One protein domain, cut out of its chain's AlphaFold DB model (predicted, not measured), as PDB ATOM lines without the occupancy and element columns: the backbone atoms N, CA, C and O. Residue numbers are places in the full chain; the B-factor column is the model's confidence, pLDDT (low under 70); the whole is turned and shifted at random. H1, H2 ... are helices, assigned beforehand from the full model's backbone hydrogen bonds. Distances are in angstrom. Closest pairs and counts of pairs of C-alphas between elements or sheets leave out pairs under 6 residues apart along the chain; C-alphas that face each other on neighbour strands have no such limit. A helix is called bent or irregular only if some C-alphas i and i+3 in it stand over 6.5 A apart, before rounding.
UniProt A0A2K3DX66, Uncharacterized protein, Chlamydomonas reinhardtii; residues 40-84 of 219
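Overview. This is residues 40 to 84 of the 219 residues of an uncharacterized protein of Chlamydomonas reinhardtii (UniProt A0A2K3DX66). An open hook, built on the long helix H1, which has a sharp kink near residue 61; beyond a tight link at its far end, the short helix H2 turns back, leaving the middle of the hook empty. The stretch of H1 before the kink makes the long arm, the stretch after it makes the bottom of the hook, and H2 makes the short arm. The printed part has 45 residues with two named helices, H1 then H2, and no named strand; the class is all helix. It is only just extended, close to loose, with a radius of gyration of the C-alphas of 14.3 A, and elongated, with spans of 39 by 23 by 15 A.

Along the chain. Find C-alpha 40 at (26.183, -15.835, 6.669); from there H1, residues 40 to 67, runs to C-alpha 67 at (5.847, -42.303, 3.136), 33.6 A from first to last C-alpha. H2, residues 71 to 81, spans 15.0 A and ends with C-alpha 81 at (10.106, -42.564, 18.530).

Arrangement. Look near residue 61 for the kink of 72 degrees in H1. The helix is irregular there: C-alphas 58 and 61 are 7.7 A apart. H1 and H2 are close but not clearly touching; their closest C-alphas, those of Leu 67 and Val 73, are 6.6 A apart. Their lines, that of H1 a rough one, stand at a steep tilt of 53 degrees, opposite ways. In H2 every O i to N i+4 pair is within hydrogen-bond range; in H1, 22 of 24 are.

Size, cuts and confidence. The two C-alphas farthest apart, those of Ser 40 and Ala 84, are 40.6 A apart. The printed part has no cut, and the link from H1 to H2, three residues, is tight. Residues 40 to 55, among others, stand free. The mean pLDDT of the printed part is 76.0; look for values under 70 at residues 40 to 41, 65 to 66, 68 and 82 to 84.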
ATOM      1  N   SER A  40      26.823 -15.160   7.804       63.41
ATOM      2  CA  SER A  40      26.183 -15.835   6.669       63.41
ATOM      3  C   SER A  40      25.655 -17.231   7.013       63.41
ATOM      4  O   SER A  40      24.670 -17.663   6.419       63.41
ATOM      5  N   GLY A  41      26.245 -17.921   7.996       69.62
ATOM      6  CA  GLY A  41      25.791 -19.248   8.436       69.62
ATOM      7  C   GLY A  41      24.329 -19.262   8.909       69.62
ATOM      8  O   GLY A  41      23.525 -20.015   8.357       69.62
ATOM      9  N   PRO A  42      23.942 -18.399   9.867       76.75
ATOM     10  CA  PRO A  42      22.556 -18.299  10.325       76.75
ATOM     11  C   PRO A  42      21.572 -17.868   9.230       76.75
ATOM     12  O   PRO A  42      20.460 -18.389   9.168       76.75
ATOM     13  N   LEU A  43      21.974 -16.956   8.338       73.88
ATOM     14  CA  LEU A  43      21.125 -16.508   7.229       73.88
ATOM     15  C   LEU A  43      20.849 -17.643   6.239       73.88
ATOM     16  O   LEU A  43      19.701 -17.860   5.858       73.88
ATOM     17  N   LEU A  44      21.873 -18.420   5.880       76.06
ATOM     18  CA  LEU A  44      21.707 -19.592   5.023       76.06
ATOM     19  C   LEU A  44      20.852 -20.672   5.693       76.06
ATOM     20  O   LEU A  44      20.013 -21.275   5.027       76.06
ATOM     21  N   ALA A  45      20.998 -20.872   7.005       76.12
ATOM     22  CA  ALA A  45      20.141 -21.786   7.755       76.12
ATOM     23  C   ALA A  45      18.667 -21.346   7.716       76.12
ATOM     24  O   ALA A  45      17.792 -22.168   7.456       76.12
ATOM     25  N   MET A  46      18.382 -20.052   7.891       81.44
ATOM     26  CA  MET A  46      17.015 -19.522   7.798       81.44
ATOM     27  C   MET A  46      16.428 -19.675   6.392       81.44
ATOM     28  O   MET A  46      15.276 -20.084   6.249       81.44
ATOM     29  N   VAL A  47      17.221 -19.418   5.349       84.69
ATOM     30  CA  VAL A  47      16.799 -19.619   3.953       84.69
ATOM     31  C   VAL A  47      16.537 -21.102   3.667       84.69
ATOM     32  O   VAL A  47      15.536 -21.439   3.031       84.69
ATOM     33  N   ALA A  48      17.370 -22.007   4.183       81.19
ATOM     34  CA  ALA A  48      17.172 -23.449   4.048       81.19
ATOM     35  C   ALA A  48      15.903 -23.927   4.777       81.19
ATOM     36  O   ALA A  48      15.119 -24.693   4.221       81.19
ATOM     37  N   VAL A  49      15.645 -23.433   5.991       83.12
ATOM     38  CA  VAL A  49      14.423 -23.761   6.743       83.12
ATOM     39  C   VAL A  49      13.182 -23.213   6.040       83.12
ATOM     40  O   VAL A  49      12.207 -23.944   5.874       83.12
ATOM     41  N   ALA A  50      13.213 -21.964   5.573       81.62
ATOM     42  CA  ALA A  50      12.094 -21.353   4.861       81.62
ATOM     43  C   ALA A  50      11.792 -22.079   3.539       81.62
ATOM     44  O   ALA A  50      10.639 -22.407   3.257       81.62
ATOM     45  N   SER A  51      12.823 -22.393   2.752       79.88
ATOM     46  CA  SER A  51      12.669 -23.148   1.501       79.88
ATOM     47  C   SER A  51      12.203 -24.586   1.745       79.88
ATOM     48  O   SER A  51      11.320 -25.066   1.032       79.88
ATOM     49  N   GLY A  52      12.700 -25.242   2.796       82.62
ATOM     50  CA  GLY A  52      12.227 -26.553   3.236       82.62
ATOM     51  C   GLY A  52      10.758 -26.536   3.663       82.62
ATOM     52  O   GLY A  52      10.002 -27.431   3.284       82.62
ATOM     53  N   LEU A  53      10.316 -25.497   4.376       84.62
ATOM     54  CA  LEU A  53       8.923 -25.354   4.807       84.62
ATOM     55  C   LEU A  53       7.977 -25.146   3.614       84.62
ATOM     56  O   LEU A  53       6.929 -25.786   3.538       84.62
ATOM     57  N   VAL A  54       8.361 -24.298   2.656       83.56
ATOM     58  CA  VAL A  54       7.580 -24.055   1.430       83.56
ATOM     59  C   VAL A  54       7.519 -25.314   0.563       83.56
ATOM     60  O   VAL A  54       6.453 -25.660   0.043       83.56
ATOM     61  N   ALA A  55       8.630 -26.044   0.440       82.31
ATOM     62  CA  ALA A  55       8.650 -27.332  -0.245       82.31
ATOM     63  C   ALA A  55       7.729 -28.347   0.452       82.31
ATOM     64  O   ALA A  55       6.953 -29.036  -0.212       82.31
ATOM     65  N   TRP A  56       7.735 -28.391   1.785       78.81
ATOM     66  CA  TRP A  56       6.867 -29.281   2.550       78.81
ATOM     67  C   TRP A  56       5.384 -28.889   2.473       78.81
ATOM     68  O   TRP A  56       4.531 -29.766   2.460       78.81
ATOM     69  N   GLN A  57       5.034 -27.610   2.330       83.44
ATOM     70  CA  GLN A  57       3.640 -27.214   2.080       83.44
ATOM     71  C   GLN A  57       3.144 -27.650   0.697       83.44
ATOM     72  O   GLN A  57       1.998 -28.070   0.559       83.44
ATOM     73  N   ARG A  58       4.005 -27.579  -0.325       82.94
ATOM     74  CA  ARG A  58       3.639 -27.943  -1.703       82.94
ATOM     75  C   ARG A  58       3.599 -29.452  -1.939       82.94
ATOM     76  O   ARG A  58       2.732 -29.927  -2.662       82.94
ATOM     77  N   TRP A  59       4.514 -30.197  -1.321       79.50
ATOM     78  CA  TRP A  59       4.714 -31.628  -1.586       79.50
ATOM     79  C   TRP A  59       4.453 -32.520  -0.367       79.50
ATOM     80  O   TRP A  59       4.434 -33.740  -0.478       79.50
ATOM     81  N   GLY A  60       4.225 -31.949   0.814       76.62
ATOM     82  CA  GLY A  60       4.013 -32.700   2.053       76.62
ATOM     83  C   GLY A  60       2.841 -33.680   2.000       76.62
ATOM     84  O   GLY A  60       3.032 -34.821   2.411       76.62
ATOM     85  N   PRO A  61       1.651 -33.317   1.479       75.81
ATOM     86  CA  PRO A  61       0.515 -34.244   1.415       75.81
ATOM     87  C   PRO A  61       0.759 -35.455   0.496       75.81
ATOM     88  O   PRO A  61       0.397 -36.586   0.834       75.81
ATOM     89  N   THR A  62       1.416 -35.245  -0.647       74.44
ATOM     90  CA  THR A  62       1.742 -36.312  -1.609       74.44
ATOM     91  C   THR A  62       2.889 -37.182  -1.106       74.44
ATOM     92  O   THR A  62       2.821 -38.407  -1.188       74.44
ATOM     93  N   VAL A  63       3.902 -36.577  -0.486       72.94
ATOM     94  CA  VAL A  63       5.021 -37.309   0.113       72.94
ATOM     95  C   VAL A  63       4.569 -38.090   1.342       72.94
ATOM     96  O   VAL A  63       4.984 -39.228   1.494       72.94
ATOM     97  N   ARG A  64       3.680 -37.554   2.191       72.00
ATOM     98  CA  ARG A  64       3.201 -38.227   3.413       72.00
ATOM     99  C   ARG A  64       2.392 -39.488   3.111       72.00
ATOM    100  O   ARG A  64       2.627 -40.508   3.752       72.00
ATOM    101  N   SER A  65       1.521 -39.450   2.102       67.88
ATOM    102  CA  SER A  65       0.756 -40.633   1.679       67.88
ATOM    103  C   SER A  65       1.635 -41.716   1.035       67.88
ATOM    104  O   SER A  65       1.363 -42.906   1.198       67.88
ATOM    105  N   ALA A  66       2.726 -41.328   0.368       69.44
ATOM    106  CA  ALA A  66       3.743 -42.260  -0.120       69.44
ATOM    107  C   ALA A  66       4.653 -42.793   1.009       69.44
ATOM    108  O   ALA A  66       5.021 -43.967   1.005       69.44
ATOM    109  N   LEU A  67       4.982 -41.958   2.001       71.06
ATOM    110  CA  LEU A  67       5.847 -42.303   3.136       71.06
ATOM    111  C   LEU A  67       5.182 -43.275   4.113       71.06
ATOM    112  O   LEU A  67       5.853 -44.151   4.650       71.06
ATOM    113  N   GLU A  68       3.876 -43.136   4.344       67.94
ATOM    114  CA  GLU A  68       3.115 -44.019   5.242       67.94
ATOM    115  C   GLU A  68       3.068 -45.468   4.742       67.94
ATOM    116  O   GLU A  68       2.919 -46.390   5.543       67.94
ATOM    117  N   ARG A  69       3.277 -45.680   3.437       71.81
ATOM    118  CA  ARG A  69       3.350 -47.004   2.804       71.81
ATOM    119  C   ARG A  69       4.771 -47.570   2.731       71.81
ATOM    120  O   ARG A  69       4.935 -48.695   2.265       71.81
ATOM    121  N   ASN A  70       5.793 -46.819   3.155       76.69
ATOM    122  CA  ASN A  70       7.186 -47.236   3.034       76.69
ATOM    123  C   ASN A  70       7.691 -47.883   4.345       76.69
ATOM    124  O   ASN A  70       7.814 -47.187   5.360       76.69
ATOM    125  N   PRO A  71       8.018 -49.191   4.350       75.69
ATOM    126  CA  PRO A  71       8.388 -49.917   5.569       75.69
ATOM    127  C   PRO A  71       9.691 -49.408   6.202       75.69
ATOM    128  O   PRO A  71       9.828 -49.424   7.421       75.69
ATOM    129  N   VAL A  72      10.621 -48.869   5.406       79.50
ATOM    130  CA  VAL A  72      11.893 -48.310   5.906       79.50
ATOM    131  C   VAL A  72      11.651 -47.070   6.773       79.50
ATOM    132  O   VAL A  72      12.337 -46.828   7.762       79.50
ATOM    133  N   VAL A  73      10.628 -46.287   6.434       77.69
ATOM    134  CA  VAL A  73      10.269 -45.071   7.172       77.69
ATOM    135  C   VAL A  73       9.567 -45.426   8.480       77.69
ATOM    136  O   VAL A  73       9.750 -44.733   9.480       77.69
ATOM    137  N   GLN A  74       8.799 -46.516   8.496       76.19
ATOM    138  CA  GLN A  74       8.201 -47.050   9.718       76.19
ATOM    139  C   GLN A  74       9.282 -47.579  10.667       76.19
ATOM    140  O   GLN A  74       9.278 -47.198  11.832       76.19
ATOM    141  N   GLN A  75      10.279 -48.310  10.157       78.69
ATOM    142  CA  GLN A  75      11.437 -48.763  10.941       78.69
ATOM    143  C   GLN A  75      12.252 -47.593  11.514       78.69
ATOM    144  O   GLN A  75      12.612 -47.599  12.689       78.69
ATOM    145  N   LEU A  76      12.504 -46.547  10.718       76.94
ATOM    146  CA  LEU A  76      13.173 -45.332  11.200       76.94
ATOM    147  C   LEU A  76      12.339 -44.592  12.250       76.94
ATOM    148  O   LEU A  76      12.886 -44.095  13.233       76.94
ATOM    149  N   ARG A  77      11.014 -44.526  12.081       75.88
ATOM    150  CA  ARG A  77      10.126 -43.945  13.095       75.88
ATOM    151  C   ARG A  77      10.104 -44.770  14.374       75.88
ATOM    152  O   ARG A  77      10.112 -44.175  15.443       75.88
ATOM    153  N   GLU A  78      10.108 -46.092  14.284       73.88
ATOM    154  CA  GLU A  78      10.193 -46.982  15.446       73.88
ATOM    155  C   GLU A  78      11.541 -46.848  16.163       73.88
ATOM    156  O   GLU A  78      11.579 -46.879  17.391       73.88
ATOM    157  N   LEU A  79      12.629 -46.604  15.427       78.19
ATOM    158  CA  LEU A  79      13.951 -46.357  16.003       78.19
ATOM    159  C   LEU A  79      14.039 -44.997  16.716       78.19
ATOM    160  O   LEU A  79      14.657 -44.891  17.771       78.19
ATOM    161  N   VAL A  80      13.423 -43.951  16.151       79.75
ATOM    162  CA  VAL A  80      13.496 -42.576  16.681       79.75
ATOM    163  C   VAL A  80      12.455 -42.309  17.773       79.75
ATOM    164  O   VAL A  80      12.752 -41.622  18.747       79.75
ATOM    165  N   PHE A  81      11.235 -42.830  17.626       80.06
ATOM    166  CA  PHE A  81      10.106 -42.564  18.530       80.06
ATOM    167  C   PHE A  81       9.731 -43.758  19.418       80.06
ATOM    168  O   PHE A  81       8.845 -43.635  20.265       80.06
ATOM    169  N   GLY A  82      10.404 -44.897  19.255       66.88
ATOM    170  CA  GLY A  82      10.119 -46.125  19.984       66.88
ATOM    171  C   GLY A  82       8.878 -46.873  19.464       66.88
ATOM    172  O   GLY A  82       8.032 -46.310  18.762       66.88
ATOM    173  N   PRO A  83       8.716 -48.152  19.851       61.59
ATOM    174  CA  PRO A  83       7.659 -49.041  19.353       61.59
ATOM    175  C   PRO A  83       6.226 -48.673  19.794       61.59
ATOM    176  O   PRO A  83       5.280 -49.367  19.442       61.59
ATOM    177  N   ALA A  84       6.030 -47.591  20.557       56.06
ATOM    178  CA  ALA A  84       4.718 -47.178  21.068       56.06
ATOM    179  C   ALA A  84       3.987 -46.144  20.185       56.06
ATOM    180  O   ALA A  84       2.834 -45.818  20.460       56.06
TER     181      ALA A  84